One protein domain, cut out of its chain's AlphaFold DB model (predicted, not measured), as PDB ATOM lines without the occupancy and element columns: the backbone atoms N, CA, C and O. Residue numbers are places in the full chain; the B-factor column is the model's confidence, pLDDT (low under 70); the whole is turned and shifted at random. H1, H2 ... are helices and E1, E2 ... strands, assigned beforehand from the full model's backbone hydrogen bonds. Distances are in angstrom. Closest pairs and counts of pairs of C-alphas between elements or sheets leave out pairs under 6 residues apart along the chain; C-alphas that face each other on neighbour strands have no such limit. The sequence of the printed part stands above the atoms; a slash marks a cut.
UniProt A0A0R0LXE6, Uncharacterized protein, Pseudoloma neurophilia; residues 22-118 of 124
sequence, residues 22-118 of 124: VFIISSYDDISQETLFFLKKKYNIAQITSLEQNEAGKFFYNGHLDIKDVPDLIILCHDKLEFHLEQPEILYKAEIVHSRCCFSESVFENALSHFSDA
ATOM      1  N   VAL A  22       5.396  25.637   8.529       98.00
ATOM      2  CA  VAL A  22       4.659  25.832   7.275       98.00
ATOM      3  C   VAL A  22       4.149  27.258   7.194       98.00
ATOM      4  O   VAL A  22       3.406  27.699   8.073       98.00
ATOM      5  N   PHE A  23       4.507  27.962   6.126       97.81
ATOM      6  CA  PHE A  23       3.911  29.253   5.795       97.81
ATOM      7  C   PHE A  23       2.907  29.084   4.658       97.81
ATOM      8  O   PHE A  23       3.107  28.286   3.742       97.81
ATOM      9  N   ILE A  24       1.807  29.824   4.726       97.94
ATOM     10  CA  ILE A  24       0.760  29.813   3.711       97.94
ATOM     11  C   ILE A  24       0.598  31.234   3.184       97.94
ATOM     12  O   ILE A  24       0.464  32.178   3.958       97.94
ATOM     13  N   ILE A  25       0.622  31.370   1.865       97.38
ATOM     14  CA  ILE A  25       0.393  32.622   1.151       97.38
ATOM     15  C   ILE A  25      -0.849  32.400   0.302       97.38
ATOM     16  O   ILE A  25      -0.828  31.558  -0.593       97.38
ATOM     17  N   SER A  26      -1.931  33.113   0.591       96.31
ATOM     18  CA  SER A  26      -3.205  32.993  -0.119       96.31
ATOM     19  C   SER A  26      -3.612  34.355  -0.650       96.31
ATOM     20  O   SER A  26      -3.743  35.295   0.124       96.31
ATOM     21  N   SER A  27      -3.814  34.462  -1.963       93.62
ATOM     22  CA  SER A  27      -4.382  35.665  -2.590       93.62
ATOM     23  C   SER A  27      -5.885  35.583  -2.824       93.62
ATOM     24  O   SER A  27      -6.449  36.495  -3.420       93.62
ATOM     25  N   TYR A  28      -6.516  34.469  -2.448       93.44
ATOM     26  CA  TYR A  28      -7.945  34.256  -2.669       93.44
ATOM     27  C   TYR A  28      -8.753  34.638  -1.437       93.44
ATOM     28  O   TYR A  28      -9.599  35.518  -1.511       93.44
ATOM     29  N   ASP A  29      -8.456  33.987  -0.313       90.44
ATOM     30  CA  ASP A  29      -9.202  34.132   0.931       90.44
ATOM     31  C   ASP A  29      -8.260  34.099   2.135       90.44
ATOM     32  O   ASP A  29      -7.240  33.391   2.123       90.44
ATOM     33  N   ASP A  30      -8.663  34.805   3.190       92.00
ATOM     34  CA  ASP A  30      -8.047  34.716   4.508       92.00
ATOM     35  C   ASP A  30      -8.292  33.341   5.131       92.00
ATOM     36  O   ASP A  30      -9.382  32.764   5.061       92.00
ATOM     37  N   ILE A  31      -7.271  32.814   5.802       94.94
ATOM     38  CA  ILE A  31      -7.351  31.508   6.451       94.94
ATOM     39  C   ILE A  31      -7.642  31.712   7.931       94.94
ATOM     40  O   ILE A  31      -6.844  32.295   8.667       94.94
ATOM     41  N   SER A  32      -8.779  31.189   8.392       95.62
ATOM     42  CA  SER A  32      -9.172  31.330   9.792       95.62
ATOM     43  C   SER A  32      -8.172  30.660  10.741       95.62
ATOM     44  O   SER A  32      -7.645  29.573  10.476       95.62
ATOM     45  N   GLN A  33      -7.961  31.273  11.909       95.19
ATOM     46  CA  GLN A  33      -7.091  30.719  12.954       95.19
ATOM     47  C   GLN A  33      -7.568  29.343  13.442       95.19
ATOM     48  O   GLN A  33      -6.757  28.482  13.778       95.19
ATOM     49  N   GLU A  34      -8.880  29.103  13.420       97.31
ATOM     50  CA  GLU A  34      -9.484  27.803  13.724       97.31
ATOM     51  C   GLU A  34      -9.010  26.719  12.749       97.31
ATOM     52  O   GLU A  34      -8.634  25.624  13.177       97.31
ATOM     53  N   THR A  35      -8.951  27.042  11.452       96.62
ATOM     54  CA  THR A  35      -8.441  26.139  10.411       96.62
ATOM     55  C   THR A  35      -6.965  25.834  10.641       96.62
ATOM     56  O   THR A  35      -6.569  24.668  10.659       96.62
ATOM     57  N   LEU A  36      -6.144  26.861  10.885       97.38
ATOM     58  CA  LEU A  36      -4.711  26.688  11.150       97.38
ATOM     59  C   LEU A  36      -4.468  25.825  12.396       97.38
ATOM     60  O   LEU A  36      -3.649  24.904  12.371       97.38
ATOM     61  N   PHE A  37      -5.215  26.073  13.472       97.44
ATOM     62  CA  PHE A  37      -5.138  25.303  14.710       97.44
ATOM     63  C   PHE A  37      -5.550  23.842  14.517       97.44
ATOM     64  O   PHE A  37      -4.884  22.933  15.025       97.44
ATOM     65  N   PHE A  38      -6.627  23.608  13.765       97.69
ATOM     66  CA  PHE A  38      -7.087  22.270  13.421       97.69
ATOM     67  C   PHE A  38      -6.015  21.494  12.647       97.69
ATOM     68  O   PHE A  38      -5.653  20.390  13.055       97.69
ATOM     69  N   LEU A  39      -5.448  22.085  11.590       97.56
ATOM     70  CA  LEU A  39      -4.398  21.456  10.783       97.56
ATOM     71  C   LEU A  39      -3.140  21.181  11.613       97.56
ATOM     72  O   LEU A  39      -2.595  20.075  11.568       97.56
ATOM     73  N   LYS A  40      -2.724  22.148  12.439       97.19
ATOM     74  CA  LYS A  40      -1.567  22.018  13.332       97.19
ATOM     75  C   LYS A  40      -1.702  20.790  14.229       97.19
ATOM     76  O   LYS A  40      -0.782  19.978  14.309       97.19
ATOM     77  N   LYS A  41      -2.868  20.627  14.865       96.69
ATOM     78  CA  LYS A  41      -3.169  19.470  15.719       96.69
ATOM     79  C   LYS A  41      -3.284  18.172  14.928       96.69
ATOM     80  O   LYS A  41      -2.721  17.165  15.346       96.69
ATOM     81  N   LYS A  42      -4.005  18.183  13.805       96.19
ATOM     82  CA  LYS A  42      -4.285  16.979  13.010       96.19
ATOM     83  C   LYS A  42      -3.013  16.348  12.441       96.19
ATOM     84  O   LYS A  42      -2.893  15.126  12.461       96.19
ATOM     85  N   TYR A  43      -2.082  17.168  11.956       95.31
ATOM     86  CA  TYR A  43      -0.847  16.706  11.314       95.31
ATOM     87  C   TYR A  43       0.390  16.801  12.220       95.31
ATOM     88  O   TYR A  43       1.479  16.434  11.790       95.31
ATOM     89  N   ASN A  44       0.224  17.244  13.473       95.12
ATOM     90  CA  ASN A  44       1.296  17.393  14.461       95.12
ATOM     91  C   ASN A  44       2.476  18.251  13.959       95.12
ATOM     92  O   ASN A  44       3.642  17.879  14.082       95.12
ATOM     93  N   ILE A  45       2.158  19.401  13.364       96.62
ATOM     94  CA  ILE A  45       3.142  20.356  12.836       96.62
ATOM     95  C   ILE A  45       3.469  21.385  13.923       96.62
ATOM     96  O   ILE A  45       2.593  21.794  14.687       96.62
ATOM     97  N   ALA A  46       4.732  21.804  14.033       95.88
ATOM     98  CA  ALA A  46       5.157  22.690  15.118       95.88
ATOM     99  C   ALA A  46       4.560  24.097  14.954       95.88
ATOM    100  O   ALA A  46       4.020  24.673  15.907       95.88
ATOM    101  N   GLN A  47       4.588  24.618  13.728       95.88
ATOM    102  CA  GLN A  47       4.070  25.935  13.391       95.88
ATOM    103  C   GLN A  47       3.421  25.940  12.009       95.88
ATOM    104  O   GLN A  47       3.985  25.440  11.039       95.88
ATOM    105  N   ILE A  48       2.231  26.534  11.937       97.44
ATOM    106  CA  ILE A  48       1.553  26.864  10.688       97.44
ATOM    107  C   ILE A  48       1.142  28.328  10.792       97.44
ATOM    108  O   ILE A  48       0.525  28.716  11.786       97.44
ATOM    109  N   THR A  49       1.488  29.125   9.789       96.44
ATOM    110  CA  THR A  49       1.198  30.559   9.764       96.44
ATOM    111  C   THR A  49       0.700  30.962   8.382       96.44
ATOM    112  O   THR A  49       1.331  30.625   7.385       96.44
ATOM    113  N   SER A  50      -0.418  31.686   8.317       96.81
ATOM    114  CA  SER A  50      -0.802  32.424   7.109       96.81
ATOM    115  C   SER A  50      -0.094  33.774   7.122       96.81
ATOM    116  O   SER A  50      -0.116  34.440   8.157       96.81
ATOM    117  N   LEU A  51       0.540  34.160   6.016       96.12
ATOM    118  CA  LEU A  51       1.102  35.503   5.887       96.12
ATOM    119  C   LEU A  51      -0.018  36.526   5.701       96.12
ATOM    120  O   LEU A  51      -1.029  36.239   5.060       96.12
ATOM    121  N   GLU A  52       0.188  37.706   6.273       94.31
ATOM    122  CA  GLU A  52      -0.720  38.843   6.151       94.31
ATOM    123  C   GLU A  52      -0.348  39.657   4.911       94.31
ATOM    124  O   GLU A  52       0.818  39.676   4.514       94.31
ATOM    125  N   GLN A  53      -1.323  40.327   4.298       94.81
ATOM    126  CA  GLN A  53      -1.093  41.223   3.167       94.81
ATOM    127  C   GLN A  53      -1.208  42.681   3.624       94.81
ATOM    128  O   GLN A  53      -2.164  43.053   4.301       94.81
ATOM    129  N   ASN A  54      -0.230  43.510   3.264       94.19
ATOM    130  CA  ASN A  54      -0.255  44.942   3.559       94.19
ATOM    131  C   ASN A  54      -1.059  45.736   2.506       94.19
ATOM    132  O   ASN A  54      -1.462  45.209   1.468       94.19
ATOM    133  N   GLU A  55      -1.220  47.044   2.728       93.31
ATOM    134  CA  GLU A  55      -1.923  47.950   1.798       93.31
ATOM    135  C   GLU A  55      -1.278  48.031   0.401       93.31
ATOM    136  O   GLU A  55      -1.948  48.334  -0.582       93.31
ATOM    137  N   ALA A  56       0.022  47.738   0.293       93.44
ATOM    138  CA  ALA A  56       0.760  47.702  -0.970       93.44
ATOM    139  C   ALA A  56       0.653  46.346  -1.696       93.44
ATOM    140  O   ALA A  56       1.319  46.141  -2.713       93.44
ATOM    141  N   GLY A  57      -0.142  45.407  -1.174       92.12
ATOM    142  CA  GLY A  57      -0.335  44.076  -1.742       92.12
ATOM    143  C   GLY A  57       0.811  43.094  -1.481       92.12
ATOM    144  O   GLY A  57       0.806  42.004  -2.053       92.12
ATOM    145  N   LYS A  58       1.786  43.443  -0.633       95.62
ATOM    146  CA  LYS A  58       2.895  42.558  -0.258       95.62
ATOM    147  C   LYS A  58       2.531  41.713   0.955       95.62
ATOM    148  O   LYS A  58       1.960  42.212   1.919       95.62
ATOM    149  N   PHE A  59       2.927  40.450   0.910       96.00
ATOM    150  CA  PHE A  59       2.809  39.512   2.008       96.00
ATOM    151  C   PHE A  59       3.970  39.669   2.988       96.00
ATOM    152  O   PHE A  59       5.128  39.803   2.578       96.00
ATOM    153  N   PHE A  60       3.665  39.614   4.278       94.88
ATOM    154  CA  PHE A  60       4.653  39.751   5.337       94.88
ATOM    155  C   PHE A  60       4.378  38.806   6.506       94.88
ATOM    156  O   PHE A  60       3.250  38.363   6.740       94.88
ATOM    157  N   TYR A  61       5.441  38.484   7.240       93.50
ATOM    158  CA  TYR A  61       5.353  37.757   8.501       93.50
ATOM    159  C   TYR A  61       5.481  38.732   9.671       93.50
ATOM    160  O   TYR A  61       6.481  39.434   9.793       93.50
ATOM    161  N   ASN A  62       4.491  38.748  10.564       88.19
ATOM    162  CA  ASN A  62       4.447  39.644  11.725       88.19
ATOM    163  C   ASN A  62       5.276  39.128  12.925       88.19
ATOM    164  O   ASN A  62       4.885  39.243  14.085       88.19
ATOM    165  N   GLY A  63       6.409  38.482  12.655       85.38
ATOM    166  CA  GLY A  63       7.283  37.899  13.668       85.38
ATOM    167  C   GLY A  63       8.755  38.114  13.342       85.38
ATOM    168  O   GLY A  63       9.113  38.677  12.309       85.38
ATOM    169  N   HIS A  64       9.630  37.672  14.241       82.81
ATOM    170  CA  HIS A  64      11.066  37.740  14.000       82.81
ATOM    171  C   HIS A  64      11.494  36.616  13.048       82.81
ATOM    172  O   HIS A  64      11.129  35.462  13.259       82.81
ATOM    173  N   LEU A  65      12.257  36.949  12.004       83.38
ATOM    174  CA  LEU A  65      12.836  35.975  11.081       83.38
ATOM    175  C   LEU A  65      14.296  35.719  11.456       83.38
ATOM    176  O   LEU A  65      15.188  36.445  11.025       83.38
ATOM    177  N   ASP A  66      14.534  34.672  12.241       84.62
ATOM    178  CA  ASP A  66      15.850  34.036  12.335       84.62
ATOM    179  C   ASP A  66      15.908  32.834  11.364       84.62
ATOM    180  O   ASP A  66      14.891  32.273  10.954       84.62
ATOM    181  N   ILE A  67      17.108  32.365  11.021       79.12
ATOM    182  CA  ILE A  67      17.357  31.159  10.204       79.12
ATOM    183  C   ILE A  67      16.647  29.912  10.765       79.12
ATOM    184  O   ILE A  67      16.354  28.949  10.043       79.12
ATOM    185  N   LYS A  68      16.383  29.898  12.073       83.62
ATOM    186  CA  LYS A  68      15.651  28.819  12.746       83.62
ATOM    187  C   LYS A  68      14.140  28.904  12.533       83.62
ATOM    188  O   LYS A  68      13.492  27.861  12.581       83.62
ATOM    189  N   ASP A  69      13.634  30.096  12.233       85.25
ATOM    190  CA  ASP A  69      12.210  30.415  12.140       85.25
ATOM    191  C   ASP A  69      11.711  30.492  10.687       85.25
ATOM    192  O   ASP A  69      10.506  30.553  10.448       85.25
ATOM    193  N   VAL A  70      12.615  30.429   9.698       91.81
ATOM    194  CA  VAL A  70      12.215  30.327   8.286       91.81
ATOM    195  C   VAL A  70      11.515  28.989   7.994       91.81
ATOM    196  O   VAL A  70      11.937  27.944   8.518       91.81
ATOM    197  N   PRO A  71      10.471  28.995   7.144       95.50
ATOM    198  CA  PRO A  71       9.650  27.822   6.886       95.50
ATOM    199  C   PRO A  71      10.428  26.696   6.206       95.50
ATOM    200  O   PRO A  71      11.364  26.919   5.438       95.50
ATOM    201  N   ASP A  72       9.998  25.464   6.474       95.75
ATOM    202  CA  ASP A  72      10.430  24.292   5.714       95.75
ATOM    203  C   ASP A  72       9.574  24.123   4.450       95.75
ATOM    204  O   ASP A  72      10.058  23.624   3.439       95.75
ATOM    205  N   LEU A  73       8.306  24.547   4.507       97.81
ATOM    206  CA  LEU A  73       7.333  24.450   3.421       97.81
ATOM    207  C   LEU A  73       6.552  25.760   3.285       97.81
ATOM    208  O   LEU A  73       6.028  26.283   4.271       97.81
ATOM    209  N   ILE A  74       6.414  26.241   2.054       98.19
ATOM    210  CA  ILE A  74       5.519  27.331   1.677       98.19
ATOM    211  C   ILE A  74       4.428  26.779   0.770       98.19
ATOM    212  O   ILE A  74       4.708  26.150  -0.251       98.19
ATOM    213  N   ILE A  75       3.178  27.047   1.131       98.44
ATOM    214  CA  ILE A  75       2.012  26.758   0.298       98.44
ATOM    215  C   ILE A  75       1.559  28.073  -0.327       98.44
ATOM    216  O   ILE A  75       1.036  28.943   0.369       98.44
ATOM    217  N   LEU A  76       1.773  28.219  -1.632       98.25
ATOM    218  CA  LEU A  76       1.357  29.383  -2.407       98.25
ATOM    219  C   LEU A  76       0.028  29.088  -3.109       98.25
ATOM    220  O   LEU A  76      -0.014  28.353  -4.093       98.25
ATOM    221  N   CYS A  77      -1.046  29.692  -2.619       97.69
ATOM    222  CA  CYS A  77      -2.366  29.722  -3.232       97.69
ATOM    223  C   CYS A  77      -2.505  31.008  -4.059       97.69
ATOM    224  O   CYS A  77      -2.897  32.046  -3.530       97.69
ATOM    225  N   HIS A  78      -2.155  30.932  -5.345       96.12
ATOM    226  CA  HIS A  78      -2.140  32.073  -6.268       96.12
ATOM    227  C   HIS A  78      -2.330  31.605  -7.719       96.12
ATOM    228  O   HIS A  78      -2.010  30.464  -8.048       96.12
ATOM    229  N   ASP A  79      -2.814  32.449  -8.631       94.56
ATOM    230  CA  ASP A  79      -2.990  32.058 -10.045       94.56
ATOM    231  C   ASP A  79      -1.645  31.851 -10.761       94.56
ATOM    232  O   ASP A  79      -1.457  30.957 -11.598       94.56
ATOM    233  N   LYS A  80      -0.677  32.687 -10.391       95.00
ATOM    234  CA  LYS A  80       0.691  32.715 -10.919       95.00
ATOM    235  C   LYS A  80       1.698  32.297  -9.855       95.00
ATOM    236  O   LYS A  80       1.490  32.572  -8.678       95.00
ATOM    237  N   LEU A  81       2.801  31.689 -10.282       94.81
ATOM    238  CA  LEU A  81       3.948  31.431  -9.417       94.81
ATOM    239  C   LEU A  81       4.760  32.725  -9.276       94.81
ATOM    240  O   LEU A  81       5.707  32.961 -10.022       94.81
ATOM    241  N   GLU A  82       4.338  33.585  -8.358       93.19
ATOM    242  CA  GLU A  82       4.995  34.854  -8.050       93.19
ATOM    243  C   GLU A  82       4.930  35.144  -6.550       93.19
ATOM    244  O   GLU A  82       3.982  34.752  -5.870       93.19
ATOM    245  N   PHE A  83       5.957  35.823  -6.039       93.19
ATOM    246  CA  PHE A  83       6.085  36.165  -4.626       93.19
ATOM    247  C   PHE A  83       6.220  37.672  -4.471       93.19
ATOM    248  O   PHE A  83       7.252  38.253  -4.804       93.19
ATOM    249  N   HIS A  84       5.187  38.296  -3.916       94.12
ATOM    250  CA  HIS A  84       5.216  39.697  -3.510       94.12
ATOM    251  C   HIS A  84       5.468  39.746  -2.006       94.12
ATOM    252  O   HIS A  84       4.521  39.833  -1.238       94.12
ATOM    253  N   LEU A  85       6.723  39.602  -1.574       95.38
ATOM    254  CA  LEU A  85       7.091  39.520  -0.154       95.38
ATOM    255  C   LEU A  85       7.750  40.810   0.344       95.38
ATOM    256  O   LEU A  85       8.526  41.436  -0.379       95.38
ATOM    257  N   GLU A  86       7.479  41.185   1.595       95.12
ATOM    258  CA  GLU A  86       8.285  42.186   2.306       95.12
ATOM    259  C   GLU A  86       9.627  41.624   2.778       95.12
ATOM    260  O   GLU A  86      10.626  42.337   2.725       95.12
ATOM    261  N   GLN A  87       9.644  40.358   3.211       93.31
ATOM    262  CA  GLN A  87      10.836  39.656   3.692       93.31
ATOM    263  C   GLN A  87      11.174  38.469   2.765       93.31
ATOM    264  O   GLN A  87      10.683  37.353   2.977       93.31
ATOM    265  N   PRO A  88      11.975  38.671   1.699       92.75
ATOM    266  CA  PRO A  88      12.350  37.607   0.762       92.75
ATOM    267  C   PRO A  88      13.101  36.435   1.412       92.75
ATOM    268  O   PRO A  88      13.096  35.327   0.878       92.75
ATOM    269  N   GLU A  89      13.723  36.654   2.572       92.12
ATOM    270  CA  GLU A  89      14.484  35.668   3.347       92.12
ATOM    271  C   GLU A  89      13.633  34.460   3.763       92.12
ATOM    272  O   GLU A  89      14.164  33.371   3.977       92.12
ATOM    273  N   ILE A  90      12.305  34.619   3.806       93.69
ATOM    274  CA  ILE A  90      11.341  33.535   4.035       93.69
ATOM    275  C   ILE A  90      11.545  32.377   3.038       93.69
ATOM    276  O   ILE A  90      11.313  31.218   3.380       93.69
ATOM    277  N   LEU A  91      12.015  32.666   1.820       93.81
ATOM    278  CA  LEU A  91      12.214  31.669   0.764       93.81
ATOM    279  C   LEU A  91      13.511  30.859   0.912       93.81
ATOM    280  O   LEU A  91      13.704  29.895   0.179       93.81
ATOM    281  N   TYR A  92      14.402  31.226   1.838       90.56
ATOM    282  CA  TYR A  92      15.805  30.787   1.862       90.56
ATOM    283  C   TYR A  92      16.028  29.268   1.745       90.56
ATOM    284  O   TYR A  92      16.950  28.831   1.059       90.56
ATOM    285  N   LYS A  93      15.206  28.460   2.425       90.19
ATOM    286  CA  LYS A  93      15.335  26.989   2.459       90.19
ATOM    287  C   LYS A  93      14.022  26.253   2.190       90.19
ATOM    288  O   LYS A  93      13.956  25.039   2.382       90.19
ATOM    289  N   ALA A  94      12.971  27.003   1.882       93.94
ATOM    290  CA  ALA A  94      11.623  26.477   1.872       93.94
ATOM    291  C   ALA A  94      11.384  25.653   0.611       93.94
ATOM    292  O   ALA A  94      11.672  26.096  -0.500       93.94
ATOM    293  N   GLU A  95      10.782  24.483   0.784       96.19
ATOM    294  CA  GLU A  95      10.110  23.807  -0.314       96.19
ATOM    295  C   GLU A  95       8.854  24.604  -0.680       96.19
ATOM    296  O   GLU A  95       8.107  25.028   0.204       96.19
ATOM    297  N   ILE A  96       8.600  24.815  -1.969       96.88
ATOM    298  CA  ILE A  96       7.481  25.635  -2.437       96.88
ATOM    299  C   ILE A  96       6.482  24.747  -3.167       96.88
ATOM    300  O   ILE A  96       6.800  24.148  -4.191       96.88
ATOM    301  N   VAL A  97       5.239  24.729  -2.686       97.56
ATOM    302  CA  VAL A  97       4.119  24.075  -3.367       97.56
ATOM    303  C   VAL A  97       3.134  25.132  -3.838       97.56
ATOM    304  O   VAL A  97       2.572  25.882  -3.042       97.56
ATOM    305  N   HIS A  98       2.908  25.177  -5.149       97.88
ATOM    306  CA  HIS A  98       1.989  26.112  -5.791       97.88
ATOM    307  C   HIS A  98       0.639  25.456  -6.095       97.88
ATOM    308  O   HIS A  98       0.573  24.346  -6.618       97.88
ATOM    309  N   SER A  99      -0.441  26.166  -5.785       97.31
ATOM    310  CA  SER A  99      -1.820  25.791  -6.070       97.31
ATOM    311  C   SER A  99      -2.567  26.983  -6.660       97.31
ATOM    312  O   SER A  99      -2.500  28.093  -6.136       97.31
ATOM    313  N   ARG A 100      -3.346  26.741  -7.718       96.31
ATOM    314  CA  ARG A 100      -4.234  27.742  -8.339       96.31
ATOM    315  C   ARG A 100      -5.653  27.733  -7.756       96.31
ATOM    316  O   ARG A 100      -6.602  28.125  -8.419       96.31
ATOM    317  N   CYS A 101      -5.805  27.226  -6.539       95.00
ATOM    318  CA  CYS A 101      -7.090  27.112  -5.857       95.00
ATOM    319  C   CYS A 101      -7.022  27.785  -4.485       95.00
ATOM    320  O   CYS A 101      -5.941  27.855  -3.889       95.00
ATOM    321  N   CYS A 102      -8.188  28.175  -3.952       96.00
ATOM    322  CA  CYS A 102      -8.335  28.597  -2.560       96.00
ATOM    323  C   CYS A 102      -7.730  27.565  -1.604       96.00
ATOM    324  O   CYS A 102      -7.741  26.350  -1.860       96.00
ATOM    325  N   PHE A 103      -7.206  28.052  -0.481       97.56
ATOM    326  CA  PHE A 103      -6.642  27.179   0.530       97.56
ATOM    327  C   PHE A 103      -7.712  26.233   1.092       97.56
ATOM    328  O   PHE A 103      -8.840  26.620   1.385       97.56
ATOM    329  N   SER A 104      -7.351  24.963   1.238       96.75
ATOM    330  CA  SER A 104      -8.211  23.938   1.821       96.75
ATOM    331  C   SER A 104      -7.358  22.829   2.421       96.75
ATOM    332  O   SER A 104      -6.176  22.686   2.101       96.75
ATOM    333  N   GLU A 105      -7.970  21.978   3.243       96.75
ATOM    334  CA  GLU A 105      -7.292  20.795   3.776       96.75
ATOM    335  C   GLU A 105      -6.744  19.883   2.664       96.75
ATOM    336  O   GLU A 105      -5.659  19.329   2.807       96.75
ATOM    337  N   SER A 106      -7.441  19.761   1.529       96.38
ATOM    338  CA  SER A 106      -6.936  18.964   0.405       96.38
ATOM    339  C   SER A 106      -5.659  19.556  -0.191       96.38
ATOM    340  O   SER A 106      -4.750  18.803  -0.532       96.38
ATOM    341  N   VAL A 107      -5.581  20.885  -0.327       97.44
ATOM    342  CA  VAL A 107      -4.362  21.571  -0.788       97.44
ATOM    343  C   VAL A 107      -3.234  21.344   0.216       97.44
ATOM    344  O   VAL A 107      -2.116  21.019  -0.178       97.44
ATOM    345  N   PHE A 108      -3.547  21.426   1.508       97.88
ATOM    346  CA  PHE A 108      -2.594  21.168   2.580       97.88
ATOM    347  C   PHE A 108      -2.041  19.736   2.544       97.88
ATOM    348  O   PHE A 108      -0.829  19.544   2.545       97.88
ATOM    349  N   GLU A 109      -2.901  18.718   2.445       96.88
ATOM    350  CA  GLU A 109      -2.471  17.317   2.337       96.88
ATOM    351  C   GLU A 109      -1.618  17.057   1.096       96.88
ATOM    352  O   GLU A 109      -0.649  16.299   1.163       96.88
ATOM    353  N   ASN A 110      -1.968  17.672  -0.035       96.38
ATOM    354  CA  ASN A 110      -1.187  17.547  -1.260       96.38
ATOM    355  C   ASN A 110       0.206  18.160  -1.082       96.38
ATOM    356  O   ASN A 110       1.193  17.544  -1.477       96.38
ATOM    357  N   ALA A 111       0.299  19.318  -0.423       97.62
ATOM    358  CA  ALA A 111       1.577  19.945  -0.116       97.62
ATOM    359  C   ALA A 111       2.426  19.107   0.852       97.62
ATOM    360  O   ALA A 111       3.627  18.964   0.642       97.62
ATOM    361  N   LEU A 112       1.812  18.483   1.865       97.31
ATOM    362  CA  LEU A 112       2.513  17.552   2.754       97.31
ATOM    363  C   LEU A 112       3.008  16.304   2.022       97.31
ATOM    364  O   LEU A 112       4.113  15.839   2.292       97.31
ATOM    365  N   SER A 113       2.211  15.765   1.096       95.88
ATOM    366  CA  SER A 113       2.629  14.634   0.264       95.88
ATOM    367  C   SER A 113       3.826  15.018  -0.601       95.88
ATOM    368  O   SER A 113       4.825  14.311  -0.600       95.88
ATOM    369  N   HIS A 114       3.764  16.176  -1.264       95.25
ATOM    370  CA  HIS A 114       4.873  16.682  -2.067       95.25
ATOM    371  C   HIS A 114       6.137  16.869  -1.224       95.25
ATOM    372  O   HIS A 114       7.201  16.369  -1.576       95.25
ATOM    373  N   PHE A 115       6.013  17.533  -0.071       96.00
ATOM    374  CA  PHE A 115       7.129  17.720   0.849       96.00
ATOM    375  C   PHE A 115       7.720  16.382   1.292       96.00
ATOM    376  O   PHE A 115       8.937  16.241   1.316       96.00
ATOM    377  N   SER A 116       6.876  15.403   1.630       94.88
ATOM    378  CA  SER A 116       7.297  14.061   2.039       94.88
ATOM    379  C   SER A 116       8.192  13.392   0.995       94.88
ATOM    380  O   SER A 116       9.196  12.777   1.358       94.88
ATOM    381  N   ASP A 117       7.848  13.548  -0.279       92.88
ATOM    382  CA  ASP A 117       8.500  12.853  -1.389       92.88
ATOM    383  C   ASP A 117       9.701  13.630  -1.959       92.88
ATOM    384  O   ASP A 117      10.587  13.041  -2.580       92.88
ATOM    385  N   ALA A 118       9.765  14.944  -1.730       90.06
ATOM    386  CA  ALA A 118      10.836  15.801  -2.227       90.06
ATOM    387  C   ALA A 118      12.207  15.402  -1.657       90.06
ATOM    388  O   ALA A 118      12.334  15.054  -0.485       90.06
TER     389      ALA A 118
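AT A GLANCE: This is residues 22 to 118 of the 124 residues of an uncharacterized protein of Pseudoloma neurophilia (UniProt A0A0R0LXE6). A twisted sheet of four parallel strands makes a wall, with H1 and H3 over one face, H1 towards the E2 edge and H3 over E3 and E4. On the side away from these helices, much of the long unnamed stretch of residues 51 to 72 loops outward, and short H2 only grazes the sheet. The 97 printed residues hold E1, H1, E2, E3, H2, E4, H3 in chain order; the sheet runs E2 E1 E3 E4, and the class is mixed, with 47 residues, under half, in named elements. The whole is compact, radius of gyration of the C-alphas 12.5 A, spanning 33 by 29 by 27 A.

HOW THE PARTS SIT: Look first at inner strands E1, residues 22 to 26, and E3, residues 73 to 77: N 23 and O 73 are 2.9 A apart, within hydrogen-bond range. Beside E1 find edge strand E2, residues 47 to 50, with N 24 and O 49 at 2.8 A; beside E3 find edge strand E4, residues 95 to 99, with N 76 and O 97 at 2.8 A. H3, residues 105 to 117, runs slantwise at a height of 9.1 A over the sheet, its C-alpha 111 5.8 A from C-alpha 97, the closest to E4. H1, residues 33 to 43, is on the same face, over E2; their closest C-alphas, Leu 36 and Ile 48, are 6.3 A apart. H1 and H3 are close but not clearly touching, with closest C-alphas 39 and 105 at 7.6 A. H2, residues 88 to 91, is apart from both and too short for an O i to N i+4 pair; in H1 and H3 every such pair is within hydrogen-bond range.

IN THESE COORDINATES: Find C-alpha 22 at (4.659, 25.832, 7.275); from there E1 runs 13.0 A. E2 measures 10.3 A, E3 12.9 A, E4 13.4 A, H1 15.4 A and H2 5.9 A. H3 runs 18.4 A to C-alpha 117 at (8.500, 12.853, -1.389).

THE WHOLE: The farthest C-alphas, Glu 55 and Asp 117, are 36.8 A apart. The printed part has no cut; its one long link is E2 to E3, where residues 52 to 53 pair antiparallel with 59 to 60. No printed residue is under pLDDT 70.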